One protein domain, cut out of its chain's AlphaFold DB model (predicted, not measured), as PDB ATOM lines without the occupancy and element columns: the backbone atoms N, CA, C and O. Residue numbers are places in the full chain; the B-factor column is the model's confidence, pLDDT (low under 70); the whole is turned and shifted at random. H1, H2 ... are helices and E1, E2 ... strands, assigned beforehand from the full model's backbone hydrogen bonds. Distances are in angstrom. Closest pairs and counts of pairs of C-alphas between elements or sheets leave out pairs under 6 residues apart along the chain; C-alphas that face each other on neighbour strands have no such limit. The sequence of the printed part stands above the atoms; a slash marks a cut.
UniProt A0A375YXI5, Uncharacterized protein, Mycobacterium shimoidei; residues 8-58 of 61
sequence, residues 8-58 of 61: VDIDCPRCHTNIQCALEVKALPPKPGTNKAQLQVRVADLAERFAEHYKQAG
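Overview. This is residues 8 to 58 of the 61 residues of an uncharacterized protein of Mycobacterium shimoidei (UniProt A0A375YXI5). A long, thin rod is built on one long strand, E2, with the short strand E1 beside its first part and E3 beside its last part, in a narrow three-stranded sheet. After E3 the chain runs on nearly in line into the helix H1, which covers the first part of E2 on one face of the sheet, while residues 31 to 36 of the E2 to E3 hairpin's loop stick out at the other end of the rod. The printed part has 51 residues with three named strands and then one named helix, E1 E2 E3 H1; the sheet's order is E1 E2 E3, antiparallel, and the class is mixed, helices and strands. The whole is extended, with a radius of gyration of the C-alphas of 15.7 A and spans of 51 by 16 by 11 A.

Arrangement. E1, residues 8 to 11, and E2, residues 18 to 28, form an antiparallel hairpin at 136 degrees, with N 8 and O 21 within hydrogen-bond range at 2.9 A. E2 and E3, residues 38 to 43, form the next antiparallel hairpin at 150 degrees, with N 26 and O 40 within hydrogen-bond range at 2.8 A. The three strands make a meander, each the antiparallel neighbour of the one before. The pairing is staggered: E2 pairs with E1 over residues 18 to 21 and with E3 over residues 23 to 28. H1, residues 46 to 56, is on the sheet at a height of 9.1 A, over E2 and along the strands, at 12 degrees to E2 on the local plane. Their closest C-alphas, of Cys 21 and Leu 46, are 6.2 A apart. In H1 every O i to N i+4 pair is within hydrogen-bond range.

Along the chain. E1 begins at C-alpha 8 (177.074, 186.871, 261.801) and spans 9.9 A. E2 spans 29.2 A and ends at C-alpha 28 (162.107, 173.356, 265.451). E3 spans 16.7 A. H1 spans 15.4 A and ends at C-alpha 56 (195.549, 183.795, 255.685).

Size, cuts and confidence. The C-alphas of Gly 33 and Gly 58, the two farthest apart, are 51.4 A apart. The printed part has no cut. The link from E3 to H1 is tight, and those from E1 to E2 and from E2 to E3 are short. The mean pLDDT of the printed part is 85.6, and no printed residue is under 70.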
ATOM      1  N   VAL A   8     176.669 186.251 260.538       89.81
ATOM      2  CA  VAL A   8     177.074 186.871 261.801       89.81
ATOM      3  C   VAL A   8     178.564 187.183 261.748       89.81
ATOM      4  O   VAL A   8     179.344 186.383 261.231       89.81
ATOM      5  N   ASP A   9     178.951 188.333 262.288       91.06
ATOM      6  CA  ASP A   9     180.351 188.692 262.483       91.06
ATOM      7  C   ASP A   9     180.839 188.161 263.830       91.06
ATOM      8  O   ASP A   9     180.211 188.382 264.870       91.06
ATOM      9  N   ILE A  10     181.960 187.450 263.808       89.00
ATOM     10  CA  ILE A  10     182.586 186.876 264.996       89.00
ATOM     11  C   ILE A  10     183.999 187.429 265.102       89.00
ATOM     12  O   ILE A  10     184.782 187.335 264.159       89.00
ATOM     13  N   ASP A  11     184.324 187.998 266.258       90.69
ATOM     14  CA  ASP A  11     185.660 188.516 266.530       90.69
ATOM     15  C   ASP A  11     186.682 187.377 266.600       90.69
ATOM     16  O   ASP A  11     186.509 186.389 267.325       90.69
ATOM     17  N   CYS A  12     187.766 187.520 265.846       85.69
ATOM     18  CA  CYS A  12     188.917 186.650 265.975       85.69
ATOM     19  C   CYS A  12     189.664 186.955 267.289       85.69
ATOM     20  O   CYS A  12     190.239 188.034 267.413       85.69
ATOM     21  N   PRO A  13     189.822 185.998 268.222       85.19
ATOM     22  CA  PRO A  13     190.459 186.260 269.514       85.19
ATOM     23  C   PRO A  13     191.971 186.538 269.427       85.19
ATOM     24  O   PRO A  13     192.584 186.851 270.443       85.19
ATOM     25  N   ARG A  14     192.599 186.372 268.252       85.50
ATOM     26  CA  ARG A  14     194.042 186.597 268.050       85.50
ATOM     27  C   ARG A  14     194.366 187.971 267.466       85.50
ATOM     28  O   ARG A  14     195.292 188.617 267.939       85.50
ATOM     29  N   CYS A  15     193.645 188.395 266.432       88.00
ATOM     30  CA  CYS A  15     193.914 189.649 265.714       88.00
ATOM     31  C   CYS A  15     192.740 190.633 265.734       88.00
ATOM     32  O   CYS A  15     192.825 191.671 265.081       88.00
ATOM     33  N   HIS A  16     191.647 190.306 266.430       86.31
ATOM     34  CA  HIS A  16     190.428 191.117 266.518       86.31
ATOM     35  C   HIS A  16     189.834 191.520 265.161       86.31
ATOM     36  O   HIS A  16     189.238 192.581 264.989       86.31
ATOM     37  N   THR A  17     190.063 190.685 264.147       87.94
ATOM     38  CA  THR A  17     189.444 190.846 262.834       87.94
ATOM     39  C   THR A  17     188.084 190.164 262.842       87.94
ATOM     40  O   THR A  17     187.956 189.040 263.328       87.94
ATOM     41  N   ASN A  18     187.082 190.824 262.262       89.94
ATOM     42  CA  ASN A  18     185.749 190.253 262.121       89.94
ATOM     43  C   ASN A  18     185.753 189.151 261.058       89.94
ATOM     44  O   ASN A  18     186.085 189.388 259.894       89.94
ATOM     45  N   ILE A  19     185.352 187.953 261.466       89.25
ATOM     46  CA  ILE A  19     185.145 186.806 260.591       89.25
ATOM     47  C   ILE A  19     183.644 186.694 260.343       89.25
ATOM     48  O   ILE A  19     182.871 186.412 261.259       89.25
ATOM     49  N   GLN A  20     183.234 186.917 259.098       90.81
ATOM     50  CA  GLN A  20     181.845 186.750 258.692       90.81
ATOM     51  C   GLN A  20     181.546 185.259 258.489       90.81
ATOM     52  O   GLN A  20     182.165 184.601 257.650       90.81
ATOM     53  N   CYS A  21     180.590 184.719 259.245       90.00
ATOM     54  CA  CYS A  21     180.184 183.315 259.169       90.00
ATOM     55  C   CYS A  21     178.710 183.188 258.785       90.00
ATOM     56  O   CYS A  21     177.892 184.022 259.187       90.00
ATOM     57  N   ALA A  22     178.343 182.142 258.037       89.31
ATOM     58  CA  ALA A  22     176.948 181.942 257.663       89.31
ATOM     59  C   ALA A  22     176.119 181.384 258.830       89.31
ATOM     60  O   ALA A  22     176.558 180.533 259.612       89.31
ATOM     61  N   LEU A  23     174.883 181.870 258.931       90.25
ATOM     62  CA  LEU A  23     173.891 181.399 259.885       90.25
ATOM     63  C   LEU A  23     172.972 180.375 259.224       90.25
ATOM     64  O   LEU A  23     172.316 180.642 258.220       90.25
ATOM     65  N   GLU A  24     172.861 179.215 259.852       88.31
ATOM     66  CA  GLU A  24     171.839 178.226 259.570       88.31
ATOM     67  C   GLU A  24     170.684 178.405 260.562       88.31
ATOM     68  O   GLU A  24     170.839 178.210 261.771       88.31
ATOM     69  N   VAL A  25     169.510 178.774 260.048       86.12
ATOM     70  CA  VAL A  25     168.285 178.922 260.841       86.12
ATOM     71  C   VAL A  25     167.351 177.758 260.534       86.12
ATOM     72  O   VAL A  25     166.856 177.618 259.417       86.12
ATOM     73  N   LYS A  26     167.079 176.926 261.540       85.88
ATOM     74  CA  LYS A  26     166.155 175.791 261.464       85.88
ATOM     75  C   LYS A  26     164.959 176.029 262.374       85.88
ATOM     76  O   LYS A  26     165.113 176.268 263.570       85.88
ATOM     77  N   ALA A  27     163.754 175.934 261.822       85.00
ATOM     78  CA  ALA A  27     162.542 175.903 262.630       85.00
ATOM     79  C   ALA A  27     162.439 174.545 263.336       85.00
ATOM     80  O   ALA A  27     162.491 173.497 262.693       85.00
ATOM     81  N   LEU A  28     162.320 174.561 264.662       84.44
ATOM     82  CA  LEU A  28     162.107 173.356 265.451       84.44
ATOM     83  C   LEU A  28     160.609 173.058 265.560       84.44
ATOM     84  O   LEU A  28     159.800 173.991 265.624       84.44
ATOM     85  N   PRO A  29     160.223 171.771 265.622       81.50
ATOM     86  CA  PRO A  29     158.834 171.406 265.840       81.50
ATOM     87  C   PRO A  29     158.332 171.995 267.171       81.50
ATOM     88  O   PRO A  29     159.083 172.035 268.156       81.50
ATOM     89  N   PRO A  30     157.074 172.467 267.224       79.88
ATOM     90  CA  PRO A  30     156.512 173.039 268.437       79.88
ATOM     91  C   PRO A  30     156.464 171.979 269.541       79.88
ATOM     92  O   PRO A  30     155.966 170.871 269.344       79.88
ATOM     93  N   LYS A  31     156.984 172.321 270.724       78.25
ATOM     94  CA  LYS A  31     156.869 171.457 271.902       78.25
ATOM     95  C   LYS A  31     155.447 171.549 272.467       78.25
ATOM     96  O   LYS A  31     154.938 172.670 272.599       78.25
ATOM     97  N   PRO A  32     154.823 170.419 272.847       79.56
ATOM     98  CA  PRO A  32     153.488 170.427 273.439       79.56
ATOM     99  C   PRO A  32     153.465 171.331 274.680       79.56
ATOM    100  O   PRO A  32     154.356 171.258 275.522       79.56
ATOM    101  N   GLY A  33     152.475 172.227 274.753       81.69
ATOM    102  CA  GLY A  33     152.339 173.219 275.829       81.69
ATOM    103  C   GLY A  33     153.028 174.568 275.585       81.69
ATOM    104  O   GLY A  33     152.944 175.446 276.440       81.69
ATOM    105  N   THR A  34     153.671 174.781 274.430       73.06
ATOM    106  CA  THR A  34     154.330 176.059 274.098       73.06
ATOM    107  C   THR A  34     153.653 176.739 272.908       73.06
ATOM    108  O   THR A  34     153.688 176.220 271.800       73.06
ATOM    109  N   ASN A  35     153.113 177.948 273.103       73.12
ATOM    110  CA  ASN A  35     152.480 178.752 272.037       73.12
ATOM    111  C   ASN A  35     153.477 179.556 271.175       73.12
ATOM    112  O   ASN A  35     153.075 180.447 270.432       73.12
ATOM    113  N   LYS A  36     154.784 179.296 271.293       78.75
ATOM    114  CA  LYS A  36     155.829 180.038 270.575       78.75
ATOM    115  C   LYS A  36     156.585 179.115 269.627       78.75
ATOM    116  O   LYS A  36     157.016 178.034 270.033       78.75
ATOM    117  N   ALA A  37     156.784 179.576 268.394       79.06
ATOM    118  CA  ALA A  37     157.697 178.944 267.452       79.06
ATOM    119  C   ALA A  37     159.123 178.961 268.025       79.06
ATOM    120  O   ALA A  37     159.577 179.983 268.541       79.06
ATOM    121  N   GLN A  38     159.815 177.824 267.956       83.19
ATOM    122  CA  GLN A  38     161.211 177.705 268.372       83.19
ATOM    123  C   GLN A  38     162.089 177.708 267.125       83.19
ATOM    124  O   GLN A  38     161.874 176.924 266.203       83.19
ATOM    125  N   LEU A  39     163.079 178.595 267.100       85.38
ATOM    126  CA  LEU A  39     164.100 178.642 266.060       85.38
ATOM    127  C   LEU A  39     165.418 178.168 266.668       85.38
ATOM    128  O   LEU A  39     165.812 178.617 267.744       85.38
ATOM    129  N   GLN A  40     166.092 177.257 265.981       85.94
ATOM    130  CA  GLN A  40     167.474 176.904 266.244       85.94
ATOM    131  C   GLN A  40     168.348 177.661 265.253       85.94
ATOM    132  O   GLN A  40     168.207 177.488 264.047       85.94
ATOM    133  N   VAL A  41     169.247 178.486 265.774       87.75
ATOM    134  CA  VAL A  41     170.238 179.210 264.978       87.75
ATOM    135  C   VAL A  41     171.602 178.603 265.266       87.75
ATOM    136  O   VAL A  41     171.960 178.411 266.431       87.75
ATOM    137  N   ARG A  42     172.342 178.251 264.218       89.50
ATOM    138  CA  ARG A  42     173.706 177.717 264.298       89.50
ATOM    139  C   ARG A  42     174.595 178.447 263.308       89.50
ATOM    140  O   ARG A  42     174.118 178.905 262.281       89.50
ATOM    141  N   VAL A  43     175.882 178.520 263.605       90.06
ATOM    142  CA  VAL A  43     176.889 178.945 262.630       90.06
ATOM    143  C   VAL A  43     177.360 177.686 261.910       90.06
ATOM    144  O   VAL A  43     177.859 176.777 262.574       90.06
ATOM    145  N   ALA A  44     177.132 177.581 260.600       83.38
ATOM    146  CA  ALA A  44     177.371 176.333 259.865       83.38
ATOM    147  C   ALA A  44     178.870 176.058 259.662       83.38
ATOM    148  O   ALA A  44     179.338 174.946 259.885       83.38
ATOM    149  N   ASP A  45     179.607 177.102 259.301       86.06
ATOM    150  CA  ASP A  45     180.978 177.056 258.782       86.06
ATOM    151  C   ASP A  45     182.013 177.659 259.750       86.06
ATOM    152  O   ASP A  45     183.102 178.049 259.342       86.06
ATOM    153  N   LEU A  46     181.707 177.728 261.054       85.50
ATOM    154  CA  LEU A  46     182.563 178.406 262.039       85.50
ATOM    155  C   LEU A  46     184.017 177.904 262.007       85.50
ATOM    156  O   LEU A  46     184.949 178.696 261.910       85.50
ATOM    157  N   ALA A  47     184.215 176.587 262.091       86.75
ATOM    158  CA  ALA A  47     185.552 176.004 262.154       86.75
ATOM    159  C   ALA A  47     186.342 176.230 260.856       86.75
ATOM    160  O   ALA A  47     187.522 176.567 260.907       86.75
ATOM    161  N   GLU A  48     185.681 176.084 259.707       88.81
ATOM    162  CA  GLU A  48     186.286 176.290 258.389       88.81
ATOM    163  C   GLU A  48     186.702 177.751 258.211       88.81
ATOM    164  O   GLU A  48     187.853 178.020 257.874       88.81
ATOM    165  N   ARG A  49     185.826 178.704 258.558       89.00
ATOM    166  CA  ARG A  49     186.122 180.142 258.473       89.00
ATOM    167  C   ARG A  49     187.276 180.568 259.363       89.00
ATOM    168  O   ARG A  49     188.122 181.349 258.936       89.00
ATOM    169  N   PHE A  50     187.338 180.043 260.583       87.81
ATOM    170  CA  PHE A  50     188.450 180.319 261.485       87.81
ATOM    171  C   PHE A  50     189.759 179.698 260.991       87.81
ATOM    172  O   PHE A  50     190.798 180.351 261.071       87.81
ATOM    173  N   ALA A  51     189.722 178.479 260.448       88.19
ATOM    174  CA  ALA A  51     190.901 177.834 259.876       88.19
ATOM    175  C   ALA A  51     191.421 178.588 258.639       88.19
ATOM    176  O   ALA A  51     192.620 178.853 258.543       88.19
ATOM    177  N   GLU A  52     190.532 178.992 257.726       88.56
ATOM    178  CA  GLU A  52     190.881 179.827 256.571       88.56
ATOM    179  C   GLU A  52     191.481 181.164 257.011       88.56
ATOM    180  O   GLU A  52     192.532 181.565 256.510       88.56
ATOM    181  N   HIS A  53     190.843 181.835 257.974       88.94
ATOM    182  CA  HIS A  53     191.321 183.108 258.494       88.94
ATOM    183  C   HIS A  53     192.699 182.974 259.152       88.94
ATOM    184  O   HIS A  53     193.585 183.775 258.872       88.94
ATOM    185  N   TYR A  54     192.918 181.949 259.980       87.19
ATOM    186  CA  TYR A  54     194.218 181.715 260.613       87.19
ATOM    187  C   TYR A  54     195.319 181.436 259.599       87.19
ATOM    188  O   TYR A  54     196.409 181.991 259.738       87.19
ATOM    189  N   LYS A  55     195.011 180.674 258.548       86.88
ATOM    190  CA  LYS A  55     195.954 180.420 257.463       86.88
ATOM    191  C   LYS A  55     196.319 181.690 256.695       86.88
ATOM    192  O   LYS A  55     197.476 181.923 256.364       86.88
ATOM    193  N   GLN A  56     195.332 182.536 256.407       84.31
ATOM    194  CA  GLN A  56     195.549 183.795 255.685       84.31
ATOM    195  C   GLN A  56     196.268 184.847 256.537       84.31
ATOM    196  O   GLN A  56     197.101 185.589 256.021       84.31
ATOM    197  N   ALA A  57     195.967 184.905 257.834       81.12
ATOM    198  CA  ALA A  57     196.567 185.846 258.776       81.12
ATOM    199  C   ALA A  57     197.987 185.444 259.223       81.12
ATOM    200  O   ALA A  57     198.607 186.176 259.991       81.12
ATOM    201  N   GLY A  58     198.506 184.292 258.777       79.25
ATOM    202  CA  GLY A  58     199.808 183.781 259.219       79.25
ATOM    203  C   GLY A  58     199.816 183.375 260.696       79.25
ATOM    204  O   GLY A  58     200.843 183.458 261.361       79.25
TER     205      GLY A  58